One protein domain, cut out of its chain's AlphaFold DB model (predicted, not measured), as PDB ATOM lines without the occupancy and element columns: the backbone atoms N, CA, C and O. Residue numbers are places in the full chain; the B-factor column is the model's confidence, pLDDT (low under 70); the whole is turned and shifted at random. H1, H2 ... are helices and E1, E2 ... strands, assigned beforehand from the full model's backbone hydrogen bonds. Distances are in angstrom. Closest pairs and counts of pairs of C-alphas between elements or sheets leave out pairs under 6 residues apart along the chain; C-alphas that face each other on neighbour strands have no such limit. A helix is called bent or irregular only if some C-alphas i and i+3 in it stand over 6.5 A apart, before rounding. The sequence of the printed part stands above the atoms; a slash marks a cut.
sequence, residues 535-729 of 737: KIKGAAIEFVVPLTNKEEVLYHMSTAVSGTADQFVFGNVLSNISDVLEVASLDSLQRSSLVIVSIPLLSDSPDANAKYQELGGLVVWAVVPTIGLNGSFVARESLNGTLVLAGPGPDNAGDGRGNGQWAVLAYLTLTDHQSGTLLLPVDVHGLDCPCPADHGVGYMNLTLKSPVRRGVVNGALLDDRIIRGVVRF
ATOM      1  N   LYS A 535      53.406  39.337 -50.191       88.56
ATOM      2  CA  LYS A 535      53.645  38.920 -48.798       88.56
ATOM      3  C   LYS A 535      54.949  39.496 -48.227       88.56
ATOM      4  O   LYS A 535      55.996  39.442 -48.878       88.56
ATOM      5  N   ILE A 536      54.877  40.031 -47.007       87.69
ATOM      6  CA  ILE A 536      56.025  40.539 -46.244       87.69
ATOM      7  C   ILE A 536      56.703  39.372 -45.523       87.69
ATOM      8  O   ILE A 536      56.050  38.580 -44.842       87.69
ATOM      9  N   LYS A 537      58.025  39.258 -45.659       85.62
ATOM     10  CA  LYS A 537      58.800  38.168 -45.068       85.62
ATOM     11  C   LYS A 537      59.083  38.440 -43.591       85.62
ATOM     12  O   LYS A 537      59.802  39.378 -43.262       85.62
ATOM     13  N   GLY A 538      58.596  37.554 -42.723       83.94
ATOM     14  CA  GLY A 538      58.884  37.570 -41.284       83.94
ATOM     15  C   GLY A 538      58.005  38.504 -40.448       83.94
ATOM     16  O   GLY A 538      58.225  38.589 -39.248       83.94
ATOM     17  N   ALA A 539      57.022  39.179 -41.050       88.38
ATOM     18  CA  ALA A 539      55.989  39.876 -40.290       88.38
ATOM     19  C   ALA A 539      55.012  38.863 -39.668       88.38
ATOM     20  O   ALA A 539      54.641  37.880 -40.319       88.38
ATOM     21  N   ALA A 540      54.610  39.101 -38.421       87.94
ATOM     22  CA  ALA A 540      53.862  38.158 -37.594       87.94
ATOM     23  C   ALA A 540      52.596  38.793 -37.006       87.94
ATOM     24  O   ALA A 540      52.548  39.993 -36.746       87.94
ATOM     25  N   ILE A 541      51.567  37.970 -36.798       90.12
ATOM     26  CA  ILE A 541      50.375  38.336 -36.028       90.12
ATOM     27  C   ILE A 541      50.672  37.962 -34.577       90.12
ATOM     28  O   ILE A 541      50.771  36.778 -34.266       90.12
ATOM     29  N   GLU A 542      50.841  38.963 -33.716       89.50
ATOM     30  CA  GLU A 542      51.248  38.768 -32.318       89.50
ATOM     31  C   GLU A 542      50.038  38.476 -31.422       89.50
ATOM     32  O   GLU A 542      50.055  37.550 -30.616       89.50
ATOM     33  N   PHE A 543      48.959  39.251 -31.588       89.50
ATOM     34  CA  PHE A 543      47.763  39.170 -30.745       89.50
ATOM     35  C   PHE A 543      46.483  39.353 -31.563       89.50
ATOM     36  O   PHE A 543      46.434  40.157 -32.497       89.50
ATOM     37  N   VAL A 544      45.428  38.636 -31.169       91.38
ATOM     38  CA  VAL A 544      44.061  38.784 -31.690       91.38
ATOM     39  C   VAL A 544      43.117  38.894 -30.495       91.38
ATOM     40  O   VAL A 544      42.839  37.901 -29.829       91.38
ATOM     41  N   VAL A 545      42.636  40.105 -30.224       92.62
ATOM     42  CA  VAL A 545      41.870  40.449 -29.018       92.62
ATOM     43  C   VAL A 545      40.423  40.778 -29.404       92.62
ATOM     44  O   VAL A 545      40.214  41.722 -30.171       92.62
ATOM     45  N   PRO A 546      39.403  40.053 -28.910       92.06
ATOM     46  CA  PRO A 546      38.001  40.412 -29.131       92.06
ATOM     47  C   PRO A 546      37.693  41.799 -28.555       92.06
ATOM     48  O   PRO A 546      38.016  42.067 -27.396       92.06
ATOM     49  N   LEU A 547      37.016  42.676 -29.307       91.69
ATOM     50  CA  LEU A 547      36.758  44.055 -28.856       91.69
ATOM     51  C   LEU A 547      35.809  44.158 -27.648       91.69
ATOM     52  O   LEU A 547      35.664  45.224 -27.053       91.69
ATOM     53  N   THR A 548      35.200  43.046 -27.238       91.62
ATOM     54  CA  THR A 548      34.502  42.924 -25.954       91.62
ATOM     55  C   THR A 548      35.435  43.041 -24.742       91.62
ATOM     56  O   THR A 548      34.972  43.474 -23.688       91.62
ATOM     57  N   ASN A 549      36.724  42.685 -24.856       93.38
ATOM     58  CA  ASN A 549      37.691  42.819 -23.761       93.38
ATOM     59  C   ASN A 549      38.416  44.174 -23.810       93.38
ATOM     60  O   ASN A 549      39.549  44.290 -24.274       93.38
ATOM     61  N   LYS A 550      37.735  45.219 -23.330       92.31
ATOM     62  CA  LYS A 550      38.219  46.609 -23.394       92.31
ATOM     63  C   LYS A 550      39.566  46.828 -22.701       92.31
ATOM     64  O   LYS A 550      40.375  47.601 -23.201       92.31
ATOM     65  N   GLU A 551      39.817  46.152 -21.580       92.19
ATOM     66  CA  GLU A 551      41.063  46.295 -20.814       92.19
ATOM     67  C   GLU A 551      42.268  45.759 -21.602       92.19
ATOM     68  O   GLU A 551      43.286  46.438 -21.730       92.19
ATOM     69  N   GLU A 552      42.121  44.580 -22.212       92.69
ATOM     70  CA  GLU A 552      43.140  43.957 -23.065       92.69
ATOM     71  C   GLU A 552      43.355  44.758 -24.363       92.69
ATOM     72  O   GLU A 552      44.494  45.008 -24.758       92.69
ATOM     73  N   VAL A 553      42.279  45.269 -24.977       92.50
ATOM     74  CA  VAL A 553      42.357  46.189 -26.127       92.50
ATOM     75  C   VAL A 553      43.152  47.453 -25.787       92.50
ATOM     76  O   VAL A 553      44.046  47.830 -26.546       92.50
ATOM     77  N   LEU A 554      42.871  48.102 -24.653       91.75
ATOM     78  CA  LEU A 554      43.589  49.305 -24.218       91.75
ATOM     79  C   LEU A 554      45.054  49.008 -23.869       91.75
ATOM     80  O   LEU A 554      45.935  49.794 -24.225       91.75
ATOM     81  N   TYR A 555      45.334  47.859 -23.244       91.00
ATOM     82  CA  TYR A 555      46.697  47.399 -22.971       91.00
ATOM     83  C   TYR A 555      47.508  47.238 -24.265       91.00
ATOM     84  O   TYR A 555      48.573  47.846 -24.401       91.00
ATOM     85  N   HIS A 556      46.988  46.508 -25.254       89.69
ATOM     86  CA  HIS A 556      47.677  46.304 -26.530       89.69
ATOM     87  C   HIS A 556      47.762  47.577 -27.388       89.69
ATOM     88  O   HIS A 556      48.783  47.811 -28.034       89.69
ATOM     89  N   MET A 557      46.758  48.458 -27.348       88.62
ATOM     90  CA  MET A 557      46.866  49.785 -27.966       88.62
ATOM     91  C   MET A 557      47.979  50.628 -27.322       88.62
ATOM     92  O   MET A 557      48.693  51.333 -28.032       88.62
ATOM     93  N   SER A 558      48.195  50.532 -26.004       85.88
ATOM     94  CA  SER A 558      49.248  51.304 -25.323       85.88
ATOM     95  C   SER A 558      50.671  50.968 -25.791       85.88
ATOM     96  O   SER A 558      51.546  51.836 -25.762       85.88
ATOM     97  N   THR A 559      50.915  49.749 -26.290       81.25
ATOM     98  CA  THR A 559      52.214  49.376 -26.874       81.25
ATOM     99  C   THR A 559      52.330  49.847 -28.328       81.25
ATOM    100  O   THR A 559      53.371  50.403 -28.705       81.25
ATOM    101  N   ALA A 560      51.251  49.703 -29.110       83.88
ATOM    102  CA  ALA A 560      51.172  50.047 -30.531       83.88
ATOM    103  C   ALA A 560      51.179  51.561 -30.833       83.88
ATOM    104  O   ALA A 560      51.603  51.962 -31.915       83.88
ATOM    105  N   VAL A 561      50.743  52.417 -29.902       82.88
ATOM    106  CA  VAL A 561      50.751  53.879 -30.097       82.88
ATOM    107  C   VAL A 561      52.170  54.461 -29.953       82.88
ATOM    108  O   VAL A 561      52.907  54.157 -29.009       82.88
ATOM    109  N   SER A 562      52.583  55.326 -30.884       76.31
ATOM    110  CA  SER A 562      53.858  56.056 -30.844       76.31
ATOM    111  C   SER A 562      53.745  57.466 -30.247       76.31
ATOM    112  O   SER A 562      52.656  57.999 -30.031       76.31
ATOM    113  N   GLY A 563      54.900  58.091 -29.993       68.19
ATOM    114  CA  GLY A 563      54.987  59.515 -29.654       68.19
ATOM    115  C   GLY A 563      54.874  59.864 -28.167       68.19
ATOM    116  O   GLY A 563      54.618  61.018 -27.846       68.19
ATOM    117  N   THR A 564      55.089  58.904 -27.266       57.44
ATOM    118  CA  THR A 564      55.020  59.072 -25.800       57.44
ATOM    119  C   THR A 564      56.228  59.779 -25.159       57.44
ATOM    120  O   THR A 564      56.235  59.963 -23.945       57.44
ATOM    121  N   ALA A 565      57.258  60.144 -25.933       45.09
ATOM    122  CA  ALA A 565      58.536  60.654 -25.418       45.09
ATOM    123  C   ALA A 565      58.640  62.192 -25.342       45.09
ATOM    124  O   ALA A 565      59.478  62.714 -24.605       45.09
ATOM    125  N   ASP A 566      57.788  62.920 -26.066       45.28
ATOM    126  CA  ASP A 566      57.814  64.384 -26.121       45.28
ATOM    127  C   ASP A 566      56.842  64.963 -25.081       45.28
ATOM    128  O   ASP A 566      55.658  64.627 -25.075       45.28
ATOM    129  N   GLN A 567      57.317  65.852 -24.198       43.66
ATOM    130  CA  GLN A 567      56.619  66.256 -22.957       43.66
ATOM    131  C   GLN A 567      55.309  67.064 -23.139       43.66
ATOM    132  O   GLN A 567      54.730  67.535 -22.160       43.66
ATOM    133  N   PHE A 568      54.809  67.206 -24.368       50.91
ATOM    134  CA  PHE A 568      53.535  67.849 -24.688       50.91
ATOM    135  C   PHE A 568      52.527  66.829 -25.239       50.91
ATOM    136  O   PHE A 568      52.412  66.613 -26.447       50.91
ATOM    137  N   VAL A 569      51.741  66.225 -24.343       51.94
ATOM    138  CA  VAL A 569      50.602  65.373 -24.719       51.94
ATOM    139  C   VAL A 569      49.392  66.258 -25.031       51.94
ATOM    140  O   VAL A 569      48.639  66.646 -24.143       51.94
ATOM    141  N   PHE A 570      49.181  66.571 -26.312       52.06
ATOM    142  CA  PHE A 570      48.041  67.385 -26.773       52.06
ATOM    143  C   PHE A 570      46.683  66.653 -26.721       52.06
ATOM    144  O   PHE A 570      45.641  67.246 -27.000       52.06
ATOM    145  N   GLY A 571      46.668  65.366 -26.379       57.41
ATOM    146  CA  GLY A 571      45.462  64.577 -26.140       57.41
ATOM    147  C   GLY A 571      45.804  63.124 -25.817       57.41
ATOM    148  O   GLY A 571      46.732  62.554 -26.395       57.41
ATOM    149  N   ASN A 572      45.064  62.514 -24.890       73.81
ATOM    150  CA  ASN A 572      45.255  61.106 -24.569       73.81
ATOM    151  C   ASN A 572      44.482  60.228 -25.564       73.81
ATOM    152  O   ASN A 572      43.311  59.932 -25.353       73.81
ATOM    153  N   VAL A 573      45.157  59.779 -26.624       79.50
ATOM    154  CA  VAL A 573      44.579  58.891 -27.647       79.50
ATOM    155  C   VAL A 573      43.981  57.609 -27.043       79.50
ATOM    156  O   VAL A 573      42.961  57.142 -27.539       79.50
ATOM    157  N   LEU A 574      44.529  57.084 -25.940       85.38
ATOM    158  CA  LEU A 574      43.961  55.917 -25.249       85.38
ATOM    159  C   LEU A 574      42.631  56.240 -24.543       85.38
ATOM    160  O   LEU A 574      41.770  55.370 -24.463       85.38
ATOM    161  N   SER A 575      42.423  57.487 -24.099       85.50
ATOM    162  CA  SER A 575      41.117  57.949 -23.598       85.50
ATOM    163  C   SER A 575      40.097  57.947 -24.731       85.50
ATOM    164  O   SER A 575      39.081  57.274 -24.621       85.50
ATOM    165  N   ASN A 576      40.429  58.581 -25.862       85.56
ATOM    166  CA  ASN A 576      39.551  58.625 -27.032       85.56
ATOM    167  C   ASN A 576      39.194  57.213 -27.550       85.56
ATOM    168  O   ASN A 576      38.097  56.994 -28.059       85.56
ATOM    169  N   ILE A 577      40.115  56.248 -27.429       89.25
ATOM    170  CA  ILE A 577      39.869  54.831 -27.741       89.25
ATOM    171  C   ILE A 577      38.886  54.206 -26.734       89.25
ATOM    172  O   ILE A 577      37.971  53.504 -27.165       89.25
ATOM    173  N   SER A 578      39.016  54.478 -25.428       91.50
ATOM    174  CA  SER A 578      38.038  54.037 -24.415       91.50
ATOM    175  C   SER A 578      36.649  54.606 -24.700       91.50
ATOM    176  O   SER A 578      35.687  53.845 -24.778       91.50
ATOM    177  N   ASP A 579      36.557  55.912 -24.971       91.06
ATOM    178  CA  ASP A 579      35.303  56.611 -25.272       91.06
ATOM    179  C   ASP A 579      34.575  55.964 -26.472       91.06
ATOM    180  O   ASP A 579      33.369  55.706 -26.426       91.06
ATOM    181  N   VAL A 580      35.313  55.619 -27.536       91.12
ATOM    182  CA  VAL A 580      34.774  54.902 -28.707       91.12
ATOM    183  C   VAL A 580      34.295  53.493 -28.345       91.12
ATOM    184  O   VAL A 580      33.208  53.096 -28.761       91.12
ATOM    185  N   LEU A 581      35.059  52.739 -27.550       91.88
ATOM    186  CA  LEU A 581      34.669  51.396 -27.096       91.88
ATOM    187  C   LEU A 581      33.480  51.428 -26.118       91.88
ATOM    188  O   LEU A 581      32.767  50.434 -25.984       91.88
ATOM    189  N   GLU A 582      33.255  52.535 -25.412       91.62
ATOM    190  CA  GLU A 582      32.109  52.766 -24.523       91.62
ATOM    191  C   GLU A 582      30.824  53.137 -25.264       91.62
ATOM    192  O   GLU A 582      29.760  52.659 -24.874       91.62
ATOM    193  N   VAL A 583      30.918  53.895 -26.358       91.56
ATOM    194  CA  VAL A 583      29.763  54.246 -27.204       91.56
ATOM    195  C   VAL A 583      29.401  53.134 -28.206       91.56
ATOM    196  O   VAL A 583      28.236  53.013 -28.592       91.56
ATOM    197  N   ALA A 584      30.364  52.304 -28.621       89.56
ATOM    198  CA  ALA A 584      30.155  51.241 -29.607       89.56
ATOM    199  C   ALA A 584      29.130  50.173 -29.169       89.56
ATOM    200  O   ALA A 584      29.095  49.729 -28.020       89.56
ATOM    201  N   SER A 585      28.318  49.698 -30.122       90.00
ATOM    202  CA  SER A 585      27.293  48.686 -29.843       90.00
ATOM    203  C   SER A 585      27.904  47.320 -29.491       90.00
ATOM    204  O   SER A 585      28.875  46.884 -30.113       90.00
ATOM    205  N   LEU A 586      27.298  46.601 -28.536       87.69
ATOM    206  CA  LEU A 586      27.730  45.247 -28.153       87.69
ATOM    207  C   LEU A 586      27.750  44.277 -29.346       87.69
ATOM    208  O   LEU A 586      28.647  43.449 -29.445       87.69
ATOM    209  N   ASP A 587      26.795  44.421 -30.263       87.25
ATOM    210  CA  ASP A 587      26.665  43.636 -31.494       87.25
ATOM    211  C   ASP A 587      27.831  43.895 -32.477       87.25
ATOM    212  O   ASP A 587      28.364  42.969 -33.090       87.25
ATOM    213  N   SER A 588      28.307  45.141 -32.570       86.38
ATOM    214  CA  SER A 588      29.519  45.494 -33.326       86.38
ATOM    215  C   SER A 588      30.797  44.974 -32.657       86.38
ATOM    216  O   SER A 588      31.675  44.441 -33.338       86.38
ATOM    217  N   LEU A 589      30.893  45.091 -31.326       89.31
ATOM    218  CA  LEU A 589      32.053  44.648 -30.542       89.31
ATOM    219  C   LEU A 589      32.200  43.117 -30.521       89.31
ATOM    220  O   LEU A 589      33.315  42.616 -30.596       89.31
ATOM    221  N   GLN A 590      31.095  42.363 -30.470       89.06
ATOM    222  CA  GLN A 590      31.100  40.890 -30.468       89.06
ATOM    223  C   GLN A 590      31.534  40.265 -31.800       89.06
ATOM    224  O   GLN A 590      31.998  39.126 -31.815       89.06
ATOM    225  N   ARG A 591      31.381  40.983 -32.919       85.50
ATOM    226  CA  ARG A 591      31.794  40.519 -34.255       85.50
ATOM    227  C   ARG A 591      33.227  40.879 -34.631       85.50
ATOM    228  O   ARG A 591      33.681  40.451 -35.693       85.50
ATOM    229  N   SER A 592      33.892  41.697 -33.822       88.62
ATOM    230  CA  SER A 592      35.112  42.400 -34.206       88.62
ATOM    231  C   SER A 592      36.262  42.087 -33.255       88.62
ATOM    232  O   SER A 592      36.092  42.069 -32.035       88.62
ATOM    233  N   SER A 593      37.457  41.915 -33.810       91.25
ATOM    234  CA  SER A 593      38.697  41.759 -33.050       91.25
ATOM    235  C   SER A 593      39.718  42.822 -33.450       91.25
ATOM    236  O   SER A 593      39.835  43.173 -34.626       91.25
ATOM    237  N   LEU A 594      40.490  43.301 -32.476       93.00
ATOM    238  CA  LEU A 594      41.753  43.994 -32.709       93.00
ATOM    239  C   LEU A 594      42.816  42.953 -33.065       93.00
ATOM    240  O   LEU A 594      42.974  41.960 -32.356       93.00
ATOM    241  N   VAL A 595      43.567  43.192 -34.135       92.69
ATOM    242  CA  VAL A 595      44.765  42.418 -34.480       92.69
ATOM    243  C   VAL A 595      45.980  43.308 -34.290       92.69
ATOM    244  O   VAL A 595      46.012  44.414 -34.832       92.69
ATOM    245  N   ILE A 596      46.975  42.813 -33.556       92.62
ATOM    246  CA  ILE A 596      48.302  43.422 -33.435       92.62
ATOM    247  C   ILE A 596      49.284  42.631 -34.295       92.62
ATOM    248  O   ILE A 596      49.335  41.400 -34.235       92.62
ATOM    249  N   VAL A 597      50.072  43.351 -35.085       92.00
ATOM    250  CA  VAL A 597      51.039  42.808 -36.038       92.00
ATOM    251  C   VAL A 597      52.409  43.426 -35.781       92.00
ATOM    252  O   VAL A 597      52.521  44.640 -35.618       92.00
ATOM    253  N   SER A 598      53.452  42.597 -35.798       90.12
ATOM    254  CA  SER A 598      54.850  43.033 -35.796       90.12
ATOM    255  C   SER A 598      55.434  42.946 -37.206       90.12
ATOM    256  O   SER A 598      55.285  41.930 -37.893       90.12
ATOM    257  N   ILE A 599      56.102  44.012 -37.655       87.88
ATOM    258  CA  ILE A 599      56.795  44.078 -38.948       87.88
ATOM    259  C   ILE A 599      58.300  44.263 -38.697       87.88
ATOM    260  O   ILE A 599      58.701  45.337 -38.237       87.88
ATOM    261  N   PRO A 600      59.156  43.277 -39.024       84.56
ATOM    262  CA  PRO A 600      60.599  43.413 -38.856       84.56
ATOM    263  C   PRO A 600      61.187  44.403 -39.868       84.56
ATOM    264  O   PRO A 600      60.839  44.391 -41.053       84.56
ATOM    265  N   LEU A 601      62.125  45.228 -39.404       78.75
ATOM    266  CA  LEU A 601      62.858  46.206 -40.214       78.75
ATOM    267  C   LEU A 601      64.317  45.755 -40.386       78.75
ATOM    268  O   LEU A 601      64.899  45.156 -39.488       78.75
ATOM    269  N   LEU A 602      64.912  46.005 -41.555       66.00
ATOM    270  CA  LEU A 602      66.192  45.383 -41.935       66.00
ATOM    271  C   LEU A 602      67.478  46.080 -41.472       66.00
ATOM    272  O   LEU A 602      68.542  45.480 -41.621       66.00
ATOM    273  N   SER A 603      67.428  47.344 -41.050       58.78
ATOM    274  CA  SER A 603      68.636  48.175 -40.989       58.78
ATOM    275  C   SER A 603      68.556  49.319 -39.991       58.78
ATOM    276  O   SER A 603      67.598  50.097 -40.018       58.78
ATOM    277  N   ASP A 604      69.639  49.502 -39.242       46.88
ATOM    278  CA  ASP A 604      69.920  50.697 -38.453       46.88
ATOM    279  C   ASP A 604      70.098  51.922 -39.360       46.88
ATOM    280  O   ASP A 604      71.159  52.164 -39.935       46.88
ATOM    281  N   SER A 605      69.033  52.711 -39.500       39.66
ATOM    282  CA  SER A 605      69.148  54.092 -39.964       39.66
ATOM    283  C   SER A 605      69.471  54.975 -38.753       39.66
ATOM    284  O   SER A 605      68.825  54.797 -37.724       39.66
ATOM    285  N   PRO A 606      70.394  55.951 -38.844       43.50
ATOM    286  CA  PRO A 606      70.639  56.887 -37.741       43.50
ATOM    287  C   PRO A 606      69.412  57.758 -37.406       43.50
ATOM    288  O   PRO A 606      69.332  58.285 -36.303       43.50
ATOM    289  N   ASP A 607      68.446  57.856 -38.329       45.72
ATOM    290  CA  ASP A 607      67.163  58.546 -38.138       45.72
ATOM    291  C   ASP A 607      66.028  57.592 -37.689       45.72
ATOM    292  O   ASP A 607      64.867  57.998 -37.616       45.72
ATOM    293  N   ALA A 608      66.307  56.307 -37.432       46.88
ATOM    294  CA  ALA A 608      65.293  55.377 -36.939       46.88
ATOM    295  C   ALA A 608      64.931  55.723 -35.485       46.88
ATOM    296  O   ALA A 608      65.771  55.677 -34.593       46.88
ATOM    297  N   ASN A 609      63.661  56.058 -35.238       54.69
ATOM    298  CA  ASN A 609      63.164  56.339 -33.891       54.69
ATOM    299  C   ASN A 609      63.438  55.137 -32.964       54.69
ATOM    300  O   ASN A 609      62.926  54.042 -33.210       54.69
ATOM    301  N   ALA A 610      64.214  55.370 -31.900       55.31
ATOM    302  CA  ALA A 610      64.768  54.340 -31.019       55.31
ATOM    303  C   ALA A 610      63.725  53.334 -30.495       55.31
ATOM    304  O   ALA A 610      64.031  52.145 -30.423       55.31
ATOM    305  N   LYS A 611      62.470  53.762 -30.251       60.94
ATOM    306  CA  LYS A 611      61.370  52.863 -29.840       60.94
ATOM    307  C   LYS A 611      61.200  51.663 -30.790       60.94
ATOM    308  O   LYS A 611      60.869  50.574 -30.336       60.94
ATOM    309  N   TYR A 612      61.424  51.827 -32.096       63.56
ATOM    310  CA  TYR A 612      61.283  50.735 -33.072       63.56
ATOM    311  C   TYR A 612      62.523  49.836 -33.166       63.56
ATOM    312  O   TYR A 612      62.396  48.673 -33.543       63.56
ATOM    313  N   GLN A 613      63.706  50.339 -32.796       58.50
ATOM    314  CA  GLN A 613      64.910  49.513 -32.653       58.50
ATOM    315  C   GLN A 613      64.834  48.666 -31.374       58.50
ATOM    316  O   GLN A 613      65.081  47.465 -31.428       58.50
ATOM    317  N   GLU A 614      64.399  49.252 -30.252       59.62
ATOM    318  CA  GLU A 614      64.166  48.542 -28.982       59.62
ATOM    319  C   GLU A 614      63.111  47.430 -29.107       59.62
ATOM    320  O   GLU A 614      63.268  46.361 -28.521       59.62
ATOM    321  N   LEU A 615      62.054  47.658 -29.896       61.31
ATOM    322  CA  LEU A 615      60.998  46.672 -30.167       61.31
ATOM    323  C   LEU A 615      61.341  45.677 -31.296       61.31
ATOM    324  O   LEU A 615      60.544  44.783 -31.574       61.31
ATOM    325  N   GLY A 616      62.491  45.820 -31.967       64.06
ATOM    326  CA  GLY A 616      62.911  44.953 -33.079       64.06
ATOM    327  C   GLY A 616      62.050  45.046 -34.351       64.06
ATOM    328  O   GLY A 616      62.188  44.217 -35.252       64.06
ATOM    329  N   GLY A 617      61.157  46.034 -34.445       76.06
ATOM    330  CA  GLY A 617      60.184  46.153 -35.525       76.06
ATOM    331  C   GLY A 617      59.155  47.266 -35.314       76.06
ATOM    332  O   GLY A 617      59.142  47.969 -34.301       76.06
ATOM    333  N   LEU A 618      58.273  47.420 -36.301       83.25
ATOM    334  CA  LEU A 618      57.123  48.318 -36.243       83.25
ATOM    335  C   LEU A 618      55.887  47.539 -35.769       83.25
ATOM    336  O   LEU A 618      55.465  46.594 -36.436       83.25
ATOM    337  N   VAL A 619      55.299  47.955 -34.645       87.19
ATOM    338  CA  VAL A 619      54.021  47.423 -34.147       87.19
ATOM    339  C   VAL A 619      52.874  48.193 -34.797       87.19
ATOM    340  O   VAL A 619      52.851  49.423 -34.759       87.19
ATOM    341  N   VAL A 620      51.937  47.475 -35.412       91.25
ATOM    342  CA  VAL A 620      50.820  48.039 -36.187       91.25
ATOM    343  C   VAL A 620      49.531  47.278 -35.887       91.25
ATOM    344  O   VAL A 620      49.573  46.154 -35.382       91.25
ATOM    345  N   TRP A 621      48.378  47.868 -36.193       93.25
ATOM    346  CA  TRP A 621      47.080  47.286 -35.854       93.25
ATOM    347  C   TRP A 621      46.022  47.431 -36.949       93.25
ATOM    348  O   TRP A 621      46.117  48.281 -37.841       93.25
ATOM    349  N   ALA A 622      44.990  46.594 -36.843       92.06
ATOM    350  CA  ALA A 622      43.757  46.679 -37.617       92.06
ATOM    351  C   ALA A 622      42.563  46.104 -36.837       92.06
ATOM    352  O   ALA A 622      42.740  45.254 -35.963       92.06
ATOM    353  N   VAL A 623      41.341  46.520 -37.193       89.94
ATOM    354  CA  VAL A 623      40.096  45.866 -36.750       89.94
ATOM    355  C   VAL A 623      39.513  45.020 -37.880       89.94
ATOM    356  O   VAL A 623      39.274  45.506 -38.995       89.94
ATOM    357  N   VAL A 624      39.275  43.749 -37.559       86.06
ATOM    358  CA  VAL A 624      38.824  42.679 -38.461       86.06
ATOM    359  C   VAL A 624      37.570  41.995 -37.911       86.06
ATOM    360  O   VAL A 624      37.363  42.003 -36.695       86.06
ATOM    361  N   PRO A 625      36.763  41.330 -38.755       79.31
ATOM    362  CA  PRO A 625      35.788  40.354 -38.282       79.31
ATOM    363  C   PRO A 625      36.477  39.207 -37.522       79.31
ATOM    364  O   PRO A 625      37.511  38.705 -37.958       79.31
ATOM    365  N   THR A 626      35.897  38.746 -36.413       70.25
ATOM    366  CA  THR A 626      36.467  37.681 -35.556       70.25
ATOM    367  C   THR A 626      36.553  36.303 -36.245       70.25
ATOM    368  O   THR A 626      37.240  35.405 -35.762       70.25
ATOM    369  N   ILE A 627      35.880  36.114 -37.385       65.62
ATOM    370  CA  ILE A 627      35.828  34.851 -38.139       65.62
ATOM    371  C   ILE A 627      36.824  34.890 -39.310       65.62
ATOM    372  O   ILE A 627      36.811  35.831 -40.098       65.62
ATOM    373  N   GLY A 628      37.619  33.825 -39.482       61.09
ATOM    374  CA  GLY A 628      38.373  33.569 -40.725       61.09
ATOM    375  C   GLY A 628      39.877  33.874 -40.712       61.09
ATOM    376  O   GLY A 628      40.505  33.806 -41.759       61.09
ATOM    377  N   LEU A 629      40.483  34.161 -39.553       69.88
ATOM    378  CA  LEU A 629      41.906  34.547 -39.454       69.88
ATOM    379  C   LEU A 629      42.923  33.391 -39.615       69.88
ATOM    380  O   LEU A 629      44.133  33.621 -39.609       69.88
ATOM    381  N   ASN A 630      42.463  32.146 -39.769       74.12
ATOM    382  CA  ASN A 630      43.344  30.997 -39.982       74.12
ATOM    383  C   ASN A 630      43.977  31.053 -41.381       74.12
ATOM    384  O   ASN A 630      43.279  30.987 -42.390       74.12
ATOM    385  N   GLY A 631      45.308  31.130 -41.432       78.25
ATOM    386  CA  GLY A 631      46.059  31.286 -42.683       78.25
ATOM    387  C   GLY A 631      46.247  32.738 -43.134       78.25
ATOM    388  O   GLY A 631      46.758  32.956 -44.232       78.25
ATOM    389  N   SER A 632      45.870  33.724 -42.312       87.75
ATOM    390  CA  SER A 632      46.137  35.135 -42.599       87.75
ATOM    391  C   SER A 632      47.631  35.477 -42.569       87.75
ATOM    392  O   SER A 632      48.410  34.889 -41.819       87.75
ATOM    393  N   PHE A 633      48.033  36.463 -43.371       89.88
ATOM    394  CA  PHE A 633      49.409  36.958 -43.455       89.88
ATOM    395  C   PHE A 633      49.469  38.452 -43.784       89.88
ATOM    396  O   PHE A 633      48.517  39.040 -44.291       89.88
ATOM    397  N   VAL A 634      50.621  39.071 -43.526       91.75
ATOM    398  CA  VAL A 634      50.876  40.479 -43.859       91.75
ATOM    399  C   VAL A 634      51.335  40.602 -45.309       91.75
ATOM    400  O   VAL A 634      52.279  39.926 -45.733       91.75
ATOM    401  N   ALA A 635      50.703  41.490 -46.067       89.56
ATOM    402  CA  ALA A 635      51.041  41.772 -47.455       89.56
ATOM    403  C   ALA A 635      51.117  43.277 -47.720       89.56
ATOM    404  O   ALA A 635      50.584  44.084 -46.965       89.56
ATOM    405  N   ARG A 636      51.746  43.644 -48.833       88.94
ATOM    406  CA  ARG A 636      51.551  44.932 -49.499       88.94
ATOM    407  C   ARG A 636      50.549  44.751 -50.637       88.94
ATOM    408  O   ARG A 636      50.691  43.795 -51.403       88.94
ATOM    409  N   GLU A 637      49.588  45.656 -50.773       86.50
ATOM    410  CA  GLU A 637      48.678  45.691 -51.926       86.50
ATOM    411  C   GLU A 637      49.271  46.441 -53.145       86.50
ATOM    412  O   GLU A 637      50.370  47.009 -53.080       86.50
ATOM    413  N   SER A 638      48.597  46.372 -54.300       81.19
ATOM    414  CA  SER A 638      49.049  46.959 -55.575       81.19
ATOM    415  C   SER A 638      48.316  48.232 -56.016       81.19
ATOM    416  O   SER A 638      48.707  48.826 -57.018       81.19
ATOM    417  N   LEU A 639      47.245  48.618 -55.326       79.19
ATOM    418  CA  LEU A 639      46.329  49.711 -55.660       79.19
ATOM    419  C   LEU A 639      46.828  51.073 -55.149       79.19
ATOM    420  O   LEU A 639      46.843  52.042 -55.904       79.19
ATOM    421  N   ASN A 640      47.250  51.139 -53.884       80.12
ATOM    422  CA  ASN A 640      47.880  52.306 -53.256       80.12
ATOM    423  C   ASN A 640      49.278  51.991 -52.704       80.12
ATOM    424  O   ASN A 640      50.006  52.913 -52.340       80.12
ATOM    425  N   GLY A 641      49.668  50.713 -52.652       85.19
ATOM    426  CA  GLY A 641      50.978  50.274 -52.177       85.19
ATOM    427  C   GLY A 641      51.124  50.186 -50.660       85.19
ATOM    428  O   GLY A 641      52.250  50.128 -50.165       85.19
ATOM    429  N   THR A 642      50.013  50.186 -49.928       89.94
ATOM    430  CA  THR A 642      49.970  50.113 -48.467       89.94
ATOM    431  C   THR A 642      50.080  48.683 -47.931       89.94
ATOM    432  O   THR A 642      49.967  47.709 -48.680       89.94
ATOM    433  N   LEU A 643      50.332  48.552 -46.627       91.56
ATOM    434  CA  LEU A 643      50.298  47.275 -45.919       91.56
ATOM    435  C   LEU A 643      48.879  46.880 -45.498       91.56
ATOM    436  O   LEU A 643      48.097  47.684 -44.991       91.56
ATOM    437  N   VAL A 644      48.587  45.593 -45.652       90.75
ATOM    438  CA  VAL A 644      47.298  44.970 -45.364       90.75
ATOM    439  C   VAL A 644      47.482  43.631 -44.655       90.75
ATOM    440  O   VAL A 644      48.481  42.930 -44.841       90.75
ATOM    441  N   LEU A 645      46.476  43.248 -43.875       90.25
ATOM    442  CA  LEU A 645      46.266  41.867 -43.476       90.25
ATOM    443  C   LEU A 645      45.477  41.176 -44.591       90.25
ATOM    444  O   LEU A 645      44.365  41.596 -44.913       90.25
ATOM    445  N   ALA A 646      46.045  40.123 -45.166       87.12
ATOM    446  CA  ALA A 646      45.412  39.266 -46.159       87.12
ATOM    447  C   ALA A 646      45.035  37.910 -45.548       87.12
ATOM    448  O   ALA A 646      45.614  37.504 -44.541       87.12
ATOM    449  N   GLY A 647      44.098  37.194 -46.168       82.75
ATOM    450  CA  GLY A 647      43.681  35.854 -45.747       82.75
ATOM    451  C   GLY A 647      42.825  35.141 -46.799       82.75
ATOM    452  O   GLY A 647      42.664  35.658 -47.910       82.75
ATOM    453  N   PRO A 648      42.327  33.926 -46.510       74.44
ATOM    454  CA  PRO A 648      41.551  33.147 -47.472       74.44
ATOM    455  C   PRO A 648      40.243  33.862 -47.844       74.44
ATOM    456  O   PRO A 648      39.527  34.359 -46.973       74.44
ATOM    457  N   GLY A 649      39.919  33.913 -49.141       65.38
ATOM    458  CA  GLY A 649      38.663  34.505 -49.612       65.38
ATOM    459  C   GLY A 649      37.422  33.777 -49.058       65.38
ATOM    460  O   GLY A 649      37.460  32.557 -48.889       65.38
ATOM    461  N   PRO A 650      36.302  34.480 -48.796       55.66
ATOM    462  CA  PRO A 650      35.140  33.900 -48.113       55.66
ATOM    463  C   PRO A 650      34.459  32.760 -48.885       55.66
ATOM    464  O   PRO A 650      33.891  31.867 -48.263       55.66
ATOM    465  N   ASP A 651      34.571  32.728 -50.216       50.50
ATOM    466  CA  ASP A 651      34.039  31.630 -51.038       50.50
ATOM    467  C   ASP A 651      34.824  30.311 -50.859       50.50
ATOM    468  O   ASP A 651      34.305  29.238 -51.159       50.50
ATOM    469  N   ASN A 652      36.032  30.360 -50.280       48.59
ATOM    470  CA  ASN A 652      36.834  29.181 -49.932       48.59
ATOM    471  C   ASN A 652      36.517  28.615 -48.530       48.59
ATOM    472  O   ASN A 652      37.153  27.653 -48.103       48.59
ATOM    473  N   ALA A 653      35.549  29.182 -47.798       42.69
ATOM    474  CA  ALA A 653      35.197  28.734 -46.444       42.69
ATOM    475  C   ALA A 653      34.293  27.480 -46.396       42.69
ATOM    476  O   ALA A 653      34.088  26.930 -45.316       42.69
ATOM    477  N   GLY A 654      33.730  27.050 -47.535       39.50
ATOM    478  CA  GLY A 654      32.773  25.935 -47.618       39.50
ATOM    479  C   GLY A 654      33.338  24.637 -48.200       39.50
ATOM    480  O   GLY A 654      33.212  23.582 -47.582       39.50
ATOM    481  N   ASP A 655      33.974  24.706 -49.374       33.38
ATOM    482  CA  ASP A 655      34.455  23.533 -50.115       33.38
ATOM    483  C   ASP A 655      35.987  23.456 -50.149       33.38
ATOM    484  O   ASP A 655      36.669  24.336 -50.678       33.38
ATOM    485  N   GLY A 656      36.541  22.338 -49.668       39.44
ATOM    486  CA  GLY A 656      37.986  22.063 -49.595       39.44
ATOM    487  C   GLY A 656      38.686  21.814 -50.941       39.44
ATOM    488  O   GLY A 656      39.587  20.978 -51.017       39.44
ATOM    489  N   ARG A 657      38.235  22.472 -52.016       38.75
ATOM    490  CA  ARG A 657      38.781  22.419 -53.388       38.75
ATOM    491  C   ARG A 657      38.757  23.778 -54.108       38.75
ATOM    492  O   ARG A 657      38.891  23.817 -55.328       38.75
ATOM    493  N   GLY A 658      38.567  24.878 -53.379       38.84
ATOM    494  CA  GLY A 658      38.614  26.224 -53.947       38.84
ATOM    495  C   GLY A 658      39.999  26.599 -54.490       38.84
ATOM    496  O   GLY A 658      41.026  26.227 -53.919       38.84
ATOM    497  N   ASN A 659      40.037  27.351 -55.595       41.78
ATOM    498  CA  ASN A 659      41.277  27.957 -56.085       41.78
ATOM    499  C   ASN A 659      41.801  28.966 -55.050       41.78
ATOM    500  O   ASN A 659      41.022  29.685 -54.424       41.78
ATOM    501  N   GLY A 660      43.126  29.032 -54.885       52.28
ATOM    502  CA  GLY A 660      43.809  29.791 -53.826       52.28
ATOM    503  C   GLY A 660      43.786  31.317 -53.981       52.28
ATOM    504  O   GLY A 660      44.844  31.942 -53.990       52.28
ATOM    505  N   GLN A 661      42.602  31.913 -54.112       65.19
ATOM    506  CA  GLN A 661      42.396  33.356 -54.087       65.19
ATOM    507  C   GLN A 661      42.482  33.885 -52.650       65.19
ATOM    508  O   GLN A 661      41.759  33.451 -51.745       65.19
ATOM    509  N   TRP A 662      43.385  34.844 -52.465       76.12
ATOM    510  CA  TRP A 662      43.604  35.568 -51.219       76.12
ATOM    511  C   TRP A 662      42.900  36.919 -51.295       76.12
ATOM    512  O   TRP A 662      42.999  37.610 -52.307       76.12
ATOM    513  N   ALA A 663      42.212  37.304 -50.224       78.88
ATOM    514  CA  ALA A 663      41.533  38.587 -50.114       78.88
ATOM    515  C   ALA A 663      42.243  39.491 -49.101       78.88
ATOM    516  O   ALA A 663      42.843  39.018 -48.133       78.88
ATOM    517  N   VAL A 664      42.121  40.805 -49.297       82.12
ATOM    518  CA  VAL A 664      42.367  41.788 -48.235       82.12
ATOM    519  C   VAL A 664      41.327  41.550 -47.131       82.12
ATOM    520  O   VAL A 664      40.155  41.347 -47.435       82.12
ATOM    521  N   LEU A 665      41.732  41.562 -45.858       82.69
ATOM    522  CA  LEU A 665      40.829  41.476 -44.698       82.69
ATOM    523  C   LEU A 665      40.708  42.823 -43.975       82.69
ATOM    524  O   LEU A 665      39.614  43.234 -43.589       82.69
ATOM    525  N   ALA A 666      41.832  43.524 -43.811       87.75
ATOM    526  CA  ALA A 666      41.881  44.896 -43.317       87.75
ATOM    527  C   ALA A 666      43.183  45.591 -43.736       87.75
ATOM    528  O   ALA A 666      44.203  44.939 -43.961       87.75
ATOM    529  N   TYR A 667      43.156  46.920 -43.772       90.50
ATOM    530  CA  TYR A 667      44.358  47.739 -43.891       90.50
ATOM    531  C   TYR A 667      45.091  47.810 -42.552       90.50
ATOM    532  O   TYR A 667      44.450  47.920 -41.506       90.50
ATOM    533  N   LEU A 668      46.423  47.730 -42.583       92.25
ATOM    534  CA  LEU A 668      47.261  47.835 -41.390       92.25
ATOM    535  C   LEU A 668      47.660  49.289 -41.156       92.25
ATOM    536  O   LEU A 668      48.079  49.994 -42.077       92.25
ATOM    537  N   THR A 669      47.547  49.719 -39.904       92.25
ATOM    538  CA  THR A 669      47.726  51.118 -39.518       92.25
ATOM    539  C   THR A 669      48.638  51.287 -38.309       92.25
ATOM    540  O   THR A 669      48.692  50.441 -37.417       92.25
ATOM    541  N   LEU A 670      49.358  52.405 -38.284       88.94
ATOM    542  CA  LEU A 670      50.155  52.879 -37.155       88.94
ATOM    543  C   LEU A 670      49.436  54.068 -36.513       88.94
ATOM    544  O   LEU A 670      48.930  54.927 -37.229       88.94
ATOM    545  N   THR A 671      49.429  54.163 -35.186       86.75
ATOM    546  CA  THR A 671      48.849  55.311 -34.470       86.75
ATOM    547  C   THR A 671      49.907  56.055 -33.673       86.75
ATOM    548  O   THR A 671      50.769  55.446 -33.052       86.75
ATOM    549  N   ASP A 672      49.801  57.378 -33.638       79.56
ATOM    550  CA  ASP A 672      50.705  58.278 -32.932       79.56
ATOM    551  C   ASP A 672      49.918  59.325 -32.132       79.56
ATOM    552  O   ASP A 672      48.911  59.856 -32.604       79.56
ATOM    553  N   HIS A 673      50.407  59.679 -30.940       75.81
ATOM    554  CA  HIS A 673      49.748  60.651 -30.055       75.81
ATOM    555  C   HIS A 673      49.530  62.041 -30.676       75.81
ATOM    556  O   HIS A 673      48.604  62.748 -30.274       75.81
ATOM    557  N   GLN A 674      50.371  62.445 -31.632       71.62
ATOM    558  CA  GLN A 674      50.278  63.741 -32.309       71.62
ATOM    559  C   GLN A 674      49.675  63.600 -33.716       71.62
ATOM    560  O   GLN A 674      48.936  64.475 -34.158       71.62
ATOM    561  N   SER A 675      49.968  62.504 -34.417       72.31
ATOM    562  CA  SER A 675      49.716  62.365 -35.860       72.31
ATOM    563  C   SER A 675      48.417  61.652 -36.236       72.31
ATOM    564  O   SER A 675      48.159  61.487 -37.428       72.31
ATOM    565  N   GLY A 676      47.630  61.199 -35.255       81.81
ATOM    566  CA  GLY A 676      46.452  60.366 -35.500       81.81
ATOM    567  C   GLY A 676      46.843  58.945 -35.913       81.81
ATOM    568  O   GLY A 676      47.865  58.415 -35.475       81.81
ATOM    569  N   THR A 677      46.032  58.319 -36.758       86.81
ATOM    570  CA  THR A 677      46.295  57.002 -37.351       86.81
ATOM    571  C   THR A 677      46.712  57.142 -38.813       86.81
ATOM    572  O   THR A 677      46.158  57.963 -39.537       86.81
ATOM    573  N   LEU A 678      47.683  56.347 -39.260       87.69
ATOM    574  CA  LEU A 678      48.266  56.398 -40.597       87.69
ATOM    575  C   LEU A 678      48.280  55.012 -41.246       87.69
ATOM    576  O   LEU A 678      48.658  54.022 -40.619       87.69
ATOM    577  N   LEU A 679      47.928  54.972 -42.527       89.12
ATOM    578  CA  LEU A 679      48.206  53.860 -43.430       89.12
ATOM    579  C   LEU A 679      49.700  53.818 -43.769       89.12
ATOM    580  O   LEU A 679      50.411  54.823 -43.688       89.12
ATOM    581  N   LEU A 680      50.174  52.634 -44.152       86.00
ATOM    582  CA  LEU A 680      51.598  52.328 -44.265       86.00
ATOM    583  C   LEU A 680      51.997  52.062 -45.725       86.00
ATOM    584  O   LEU A 680      52.033  50.898 -46.126       86.00
ATOM    585  N   PRO A 681      52.263  53.099 -46.543       85.19
ATOM    586  CA  PRO A 681      52.786  52.931 -47.892       85.19
ATOM    587  C   PRO A 681      54.192  52.322 -47.857       85.19
ATOM    588  O   PRO A 681      55.055  52.735 -47.078       85.19
ATOM    589  N   VAL A 682      54.421  51.356 -48.744       82.00
ATOM    590  CA  VAL A 682      55.736  50.780 -49.028       82.00
ATOM    591  C   VAL A 682      56.073  51.079 -50.481       82.00
ATOM    592  O   VAL A 682      55.453  50.531 -51.397       82.00
ATOM    593  N   ASP A 683      57.076  51.908 -50.716       76.44
ATOM    594  CA  ASP A 683      57.588  52.151 -52.056       76.44
ATOM    595  C   ASP A 683      58.429  50.961 -52.526       76.44
ATOM    596  O   ASP A 683      59.191  50.352 -51.769       76.44
ATOM    597  N   VAL A 684      58.290  50.614 -53.804       60.16
ATOM    598  CA  VAL A 684      59.142  49.627 -54.475       60.16
ATOM    599  C   VAL A 684      59.953  50.401 -55.501       60.16
ATOM    600  O   VAL A 684      59.407  50.864 -56.501       60.16
ATOM    601  N   HIS A 685      61.247  50.596 -55.240       46.97
ATOM    602  CA  HIS A 685      62.108  51.327 -56.166       46.97
ATOM    603  C   HIS A 685      62.262  50.557 -57.485       46.97
ATOM    604  O   HIS A 685      62.774  49.441 -57.501       46.97
ATOM    605  N   GLY A 686      61.889  51.204 -58.593       39.03
ATOM    606  CA  GLY A 686      62.307  50.809 -59.938       39.03
ATOM    607  C   GLY A 686      61.211  50.270 -60.857       39.03
ATOM    608  O   GLY A 686      61.111  49.066 -61.070       39.03
ATOM    609  N   LEU A 687      60.511  51.186 -61.532       34.38
ATOM    610  CA  LEU A 687      60.497  51.126 -63.001       34.38
ATOM    611  C   LEU A 687      61.723  51.872 -63.572       34.38
ATOM    612  O   LEU A 687      62.377  51.357 -64.469       34.38
ATOM    613  N   ASP A 688      62.114  52.995 -62.954       33.16
ATOM    614  CA  ASP A 688      63.242  53.847 -63.374       33.16
ATOM    615  C   ASP A 688      64.480  53.770 -62.448       33.16
ATOM    616  O   ASP A 688      65.135  54.777 -62.180       33.16
ATOM    617  N   CYS A 689      64.818  52.585 -61.924       33.31
ATOM    618  CA  CYS A 689      66.058  52.370 -61.161       33.31
ATOM    619  C   CYS A 689      66.994  51.421 -61.936       33.31
ATOM    620  O   CYS A 689      66.599  50.282 -62.191       33.31
ATOM    621  N   PRO A 690      68.228  51.822 -62.302       28.20
ATOM    622  CA  PRO A 690      69.105  51.046 -63.190       28.20
ATOM    623  C   PRO A 690      69.833  49.869 -62.501       28.20
ATOM    624  O   PRO A 690      70.876  49.426 -62.980       28.20
ATOM    625  N   CYS A 691      69.314  49.363 -61.376       33.84
ATOM    626  CA  CYS A 691      69.978  48.405 -60.487       33.84
ATOM    627  C   CYS A 691      69.242  47.046 -60.463       33.84
ATOM    628  O   CYS A 691      68.249  46.920 -59.746       33.84
ATOM    629  N   PRO A 692      69.721  45.989 -61.156       34.44
ATOM    630  CA  PRO A 692      69.024  44.690 -61.242       34.44
ATOM    631  C   PRO A 692      68.973  43.843 -59.950       34.44
ATOM    632  O   PRO A 692      68.645  42.659 -60.010       34.44
ATOM    633  N   ALA A 693      69.363  44.393 -58.795       39.31
ATOM    634  CA  ALA A 693      69.597  43.641 -57.559       39.31
ATOM    635  C   ALA A 693      68.453  43.733 -56.529       39.31
ATOM    636  O   ALA A 693      68.203  42.771 -55.803       39.31
ATOM    637  N   ASP A 694      67.731  44.858 -56.469       45.31
ATOM    638  CA  ASP A 694      66.873  45.203 -55.322       45.31
ATOM    639  C   ASP A 694      65.408  44.739 -55.434       45.31
ATOM    640  O   ASP A 694      64.576  45.055 -54.584       45.31
ATOM    641  N   HIS A 695      65.072  43.909 -56.429       54.00
ATOM    642  CA  HIS A 695      63.699  43.445 -56.691       54.00
ATOM    643  C   HIS A 695      63.004  42.723 -55.505       54.00
ATOM    644  O   HIS A 695      61.795  42.476 -55.560       54.00
ATOM    645  N   GLY A 696      63.729  42.364 -54.438       65.62
ATOM    646  CA  GLY A 696      63.226  41.683 -53.235       65.62
ATOM    647  C   GLY A 696      62.875  42.568 -52.025       65.62
ATOM    648  O   GLY A 696      62.355  42.034 -51.042       65.62
ATOM    649  N   VAL A 697      63.138  43.879 -52.059       71.19
ATOM    650  CA  VAL A 697      62.917  44.801 -50.921       71.19
ATOM    651  C   VAL A 697      61.903  45.904 -51.225       71.19
ATOM    652  O   VAL A 697      61.627  46.223 -52.380       71.19
ATOM    653  N   GLY A 698      61.322  46.464 -50.163       73.44
ATOM    654  CA  GLY A 698      60.443  47.630 -50.193       73.44
ATOM    655  C   GLY A 698      60.824  48.625 -49.098       73.44
ATOM    656  O   GLY A 698      61.319  48.233 -48.039       73.44
ATOM    657  N   TYR A 699      60.601  49.908 -49.356       74.31
ATOM    658  CA  TYR A 699      61.061  51.019 -48.530       74.31
ATOM    659  C   TYR A 699      59.860  51.748 -47.927       74.31
ATOM    660  O   TYR A 699      58.939  52.137 -48.637       74.31
ATOM    661  N   MET A 700      59.864  51.945 -46.612       75.31
ATOM    662  CA  MET A 700      58.895  52.781 -45.907       75.31
ATOM    663  C   MET A 700      59.556  54.112 -45.558       75.31
ATOM    664  O   MET A 700      60.621  54.132 -44.938       75.31
ATOM    665  N   ASN A 701      58.923  55.217 -45.948       74.56
ATOM    666  CA  ASN A 701      59.384  56.576 -45.672       74.56
ATOM    667  C   ASN A 701      58.182  57.444 -45.267       74.56
ATOM    668  O   ASN A 701      57.435  57.942 -46.106       74.56
ATOM    669  N   LEU A 702      57.967  57.574 -43.961       72.44
ATOM    670  CA  LEU A 702      56.755  58.125 -43.360       72.44
ATOM    671  C   LEU A 702      57.075  59.358 -42.513       72.44
ATOM    672  O   LEU A 702      57.561  59.252 -41.390       72.44
ATOM    673  N   THR A 703      56.766  60.546 -43.031       71.00
ATOM    674  CA  THR A 703      56.879  61.802 -42.273       71.00
ATOM    675  C   THR A 703      55.649  61.998 -41.381       71.00
ATOM    676  O   THR A 703      54.599  62.448 -41.852       71.00
ATOM    677  N   LEU A 704      55.761  61.683 -40.093       69.75
ATOM    678  CA  LEU A 704      54.821  62.139 -39.068       69.75
ATOM    679  C   LEU A 704      54.949  63.664 -38.951       69.75
ATOM    680  O   LEU A 704      56.037  64.175 -38.710       69.75
ATOM    681  N   LYS A 705      53.854  64.399 -39.153       62.69
ATOM    682  CA  LYS A 705      53.872  65.869 -39.145       62.69
ATOM    683  C   LYS A 705      53.198  66.396 -37.890       62.69
ATOM    684  O   LYS A 705      52.281  65.761 -37.370       62.69
ATOM    685  N   SER A 706      53.614  67.545 -37.386       57.72
ATOM    686  CA  SER A 706      52.971  68.096 -36.189       57.72
ATOM    687  C   SER A 706      51.555  68.606 -36.515       57.72
ATOM    688  O   SER A 706      51.379  69.283 -37.533       57.72
ATOM    689  N   PRO A 707      50.527  68.277 -35.708       52.47
ATOM    690  CA  PRO A 707      49.140  68.631 -36.002       52.47
ATOM    691  C   PRO A 707      48.872  70.121 -35.765       52.47
ATOM    692  O   PRO A 707      49.128  70.648 -34.680       52.47
ATOM    693  N   VAL A 708      48.257  70.792 -36.738       50.19
ATOM    694  CA  VAL A 708      47.746  72.160 -36.567       50.19
ATOM    695  C   VAL A 708      46.267  72.096 -36.192       50.19
ATOM    696  O   VAL A 708      45.363  72.236 -37.010       50.19
ATOM    697  N   ARG A 709      46.005  71.851 -34.903       48.38
ATOM    698  CA  ARG A 709      44.640  71.915 -34.367       48.38
ATOM    699  C   ARG A 709      44.129  73.352 -34.390       48.38
ATOM    700  O   ARG A 709      44.725  74.232 -33.764       48.38
ATOM    701  N   ARG A 710      42.975  73.566 -35.033       41.34
ATOM    702  CA  ARG A 710      42.233  74.837 -35.038       41.34
ATOM    703  C   ARG A 710      41.922  75.264 -33.593       41.34
ATOM    704  O   ARG A 710      40.978  74.770 -32.987       41.34
ATOM    705  N   GLY A 711      42.744  76.159 -33.035       40.12
ATOM    706  CA  GLY A 711      42.644  76.641 -31.649       40.12
ATOM    707  C   GLY A 711      43.883  76.436 -30.759       40.12
ATOM    708  O   GLY A 711      43.874  76.913 -29.628       40.12
ATOM    709  N   VAL A 712      44.954  75.778 -31.230       43.12
ATOM    710  CA  VAL A 712      46.193  75.569 -30.445       43.12
ATOM    711  C   VAL A 712      47.385  76.284 -31.089       43.12
ATOM    712  O   VAL A 712      47.923  75.837 -32.096       43.12
ATOM    713  N   VAL A 713      47.843  77.371 -30.458       40.56
ATOM    714  CA  VAL A 713      48.903  78.271 -30.971       40.56
ATOM    715  C   VAL A 713      50.250  77.564 -31.211       40.56
ATOM    716  O   VAL A 713      51.007  77.957 -32.094       40.56
ATOM    717  N   ASN A 714      50.552  76.498 -30.464       45.41
ATOM    718  CA  ASN A 714      51.901  75.918 -30.409       45.41
ATOM    719  C   ASN A 714      52.174  74.785 -31.420       45.41
ATOM    720  O   ASN A 714      53.304  74.303 -31.473       45.41
ATOM    721  N   GLY A 715      51.198  74.359 -32.234       44.22
ATOM    722  CA  GLY A 715      51.384  73.240 -33.183       44.22
ATOM    723  C   GLY A 715      52.490  73.469 -34.228       44.22
ATOM    724  O   GLY A 715      53.073  72.519 -34.739       44.22
ATOM    725  N   ALA A 716      52.826  74.735 -34.495       47.75
ATOM    726  CA  ALA A 716      53.873  75.152 -35.426       47.75
ATOM    727  C   ALA A 716      55.319  75.064 -34.873       47.75
ATOM    728  O   ALA A 716      56.268  75.274 -35.630       47.75
ATOM    729  N   LEU A 717      55.498  74.791 -33.573       48.50
ATOM    730  CA  LEU A 717      56.802  74.781 -32.884       48.50
ATOM    731  C   LEU A 717      57.385  73.374 -32.668       48.50
ATOM    732  O   LEU A 717      58.364  73.220 -31.943       48.50
ATOM    733  N   LEU A 718      56.773  72.357 -33.267       55.72
ATOM    734  CA  LEU A 718      57.204  70.964 -33.199       55.72
ATOM    735  C   LEU A 718      57.777  70.547 -34.559       55.72
ATOM    736  O   LEU A 718      57.284  70.988 -35.601       55.72
ATOM    737  N   ASP A 719      58.815  69.712 -34.538       57.94
ATOM    738  CA  ASP A 719      59.471  69.221 -35.750       57.94
ATOM    739  C   ASP A 719      58.759  67.988 -36.334       57.94
ATOM    740  O   ASP A 719      58.263  67.118 -35.612       57.94
ATOM    741  N   ASP A 720      58.737  67.896 -37.667       66.81
ATOM    742  CA  ASP A 720      58.201  66.740 -38.391       66.81
ATOM    743  C   ASP A 720      59.127  65.518 -38.172       66.81
ATOM    744  O   ASP A 720      60.287  65.507 -38.590       66.81
ATOM    745  N   ARG A 721      58.615  64.460 -37.531       69.69
ATOM    746  CA  ARG A 721      59.366  63.238 -37.180       69.69
ATOM    747  C   ARG A 721      59.299  62.227 -38.330       69.69
ATOM    748  O   ARG A 721      58.226  61.969 -38.868       69.69
ATOM    749  N   ILE A 722      60.417  61.610 -38.715       69.69
ATOM    750  CA  ILE A 722      60.459  60.682 -39.860       69.69
ATOM    751  C   ILE A 722      60.613  59.237 -39.377       69.69
ATOM    752  O   ILE A 722      61.499  58.928 -38.588       69.69
ATOM    753  N   ILE A 723      59.771  58.339 -39.885       72.25
ATOM    754  CA  ILE A 723      59.930  56.890 -39.759       72.25
ATOM    755  C   ILE A 723      60.479  56.374 -41.087       72.25
ATOM    756  O   ILE A 723      59.793  56.437 -42.110       72.25
ATOM    757  N   ARG A 724      61.707  55.852 -41.075       72.44
ATOM    758  CA  ARG A 724      62.284  55.116 -42.206       72.44
ATOM    759  C   ARG A 724      62.487  53.656 -41.835       72.44
ATOM    760  O   ARG A 724      62.887  53.348 -40.717       72.44
ATOM    761  N   GLY A 725      62.244  52.764 -42.786       73.19
ATOM    762  CA  GLY A 725      62.484  51.335 -42.624       73.19
ATOM    763  C   GLY A 725      62.525  50.622 -43.968       73.19
ATOM    764  O   GLY A 725      61.972  51.104 -44.953       73.19
ATOM    765  N   VAL A 726      63.173  49.462 -44.013       77.31
ATOM    766  CA  VAL A 726      63.201  48.598 -45.200       77.31
ATOM    767  C   VAL A 726      62.622  47.246 -44.810       77.31
ATOM    768  O   VAL A 726      63.001  46.694 -43.777       77.31
ATOM    769  N   VAL A 727      61.709  46.729 -45.629       80.94
ATOM    770  CA  VAL A 727      61.056  45.423 -45.471       80.94
ATOM    771  C   VAL A 727      61.493  44.479 -46.592       80.94
ATOM    772  O   VAL A 727      61.749  44.908 -47.718       80.94
ATOM    773  N   ARG A 728      61.570  43.173 -46.310       82.81
ATOM    774  CA  ARG A 728      61.723  42.147 -47.358       82.81
ATOM    775  C   ARG A 728      60.359  41.640 -47.783       82.81
ATOM    776  O   ARG A 728      59.529  41.302 -46.942       82.81
ATOM    777  N   PHE A 729      60.178  41.487 -49.084       82.81
ATOM    778  CA  PHE A 729      59.114  40.653 -49.618       82.81
ATOM    779  C   PHE A 729      59.556  39.189 -49.646       82.81
ATOM    780  O   PHE A 729      60.750  38.872 -49.632       82.81
TER     781      PHE A 729
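Overview. This is residues 535 to 729 of the 737 residues of the protein "HET domain-containing protein" of Exophiala dermatitidis (strain ATCC 34100 / CBS 525.76 / NIH/UT8656) (UniProt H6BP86). Two small three-stranded sheets, E1 E2 E3 and E4 E5 E6, form a crossed sandwich, and H1 of the helical hairpin H1 and H2 covers the first sheet's face away from the second. E6 runs on into the hairpin E7 and E8 beside E3, while the E9 E10 ribbon comes near E2 and residues 687 to 693 stick out. The printed part has 195 residues, mixed in class, in the order E1 H1 H2 H3 E2 H4 E3 E4 E5 H5 E6 E7 E8 E9 H6 E10; each sheet is antiparallel. It is compact, with a radius of gyration of the C-alphas of 18.3 A, and only just flat, spanning 60 by 54 by 30 A.

Arrangement. In the strongly twisted first sheet, E2 (592 to 600) is the inner strand between E1 (540 to 546; N 545 and O 594, 2.8 A) and E3 (617 to 625; N 595 and O 622, 2.9 A). H1 (550 to 560) is on it at a height of 9.1 A, over E2 and only just over E3, and touches H2 (573 to 583) at a shallow tilt of 28 degrees, opposite ways; the closest C-alphas, Leu 554 and Leu 574, are 6.7 A apart. H3 (586 to 590) and H4 (610 to 614) only graze this sheet. In the second sheet, E5 (643 to 648) stands between E4 (633 to 636; N 635 and O 644, 2.9 A) and E6 (662 to 667; N 645 and O 666, 2.8 A); H5 (650 to 653) is not on it. The strands of the two sheets stand at 72 degrees. E7 (669 to 672) comes closest to E3 at the C-alphas of Leu 670 and Val 620, 5.0 A, and pairs with E8 (676 to 679; N 670 and O 678, 2.9 A). E9 (697 to 704) pairs with E10 (721 to 728; N 700 and O 725, 2.8 A). H6 (713 to 717), between them in the chain, is irregular, with C-alphas 713 and 716 7.4 A apart. Every O i to N i+4 pair is within hydrogen-bond range in H2, H3 and H4, 6 of 7 in H1, and 0 of 1 in H6, with 1 of 2 i+3 pairs; H5 is too short.

Along the chain. E1 begins at C-alpha 540 (53.862, 38.158, -37.594), and E10 ends at C-alpha 728 (61.723, 42.147, -47.358). E2 measures 25.9 A, E3 25.2 A, E10 23.5 A and E9 22.5 A.

Size, cuts and confidence. The farthest C-alphas, Arg 657 and Val 713, are 61.0 A apart. The printed part has no cut; the links H1 to H2 and E8 to E9 are long. The mean pLDDT of the printed part is 72.6, and 72 residues are under 70, among them 684 to 696 and 704 to 722.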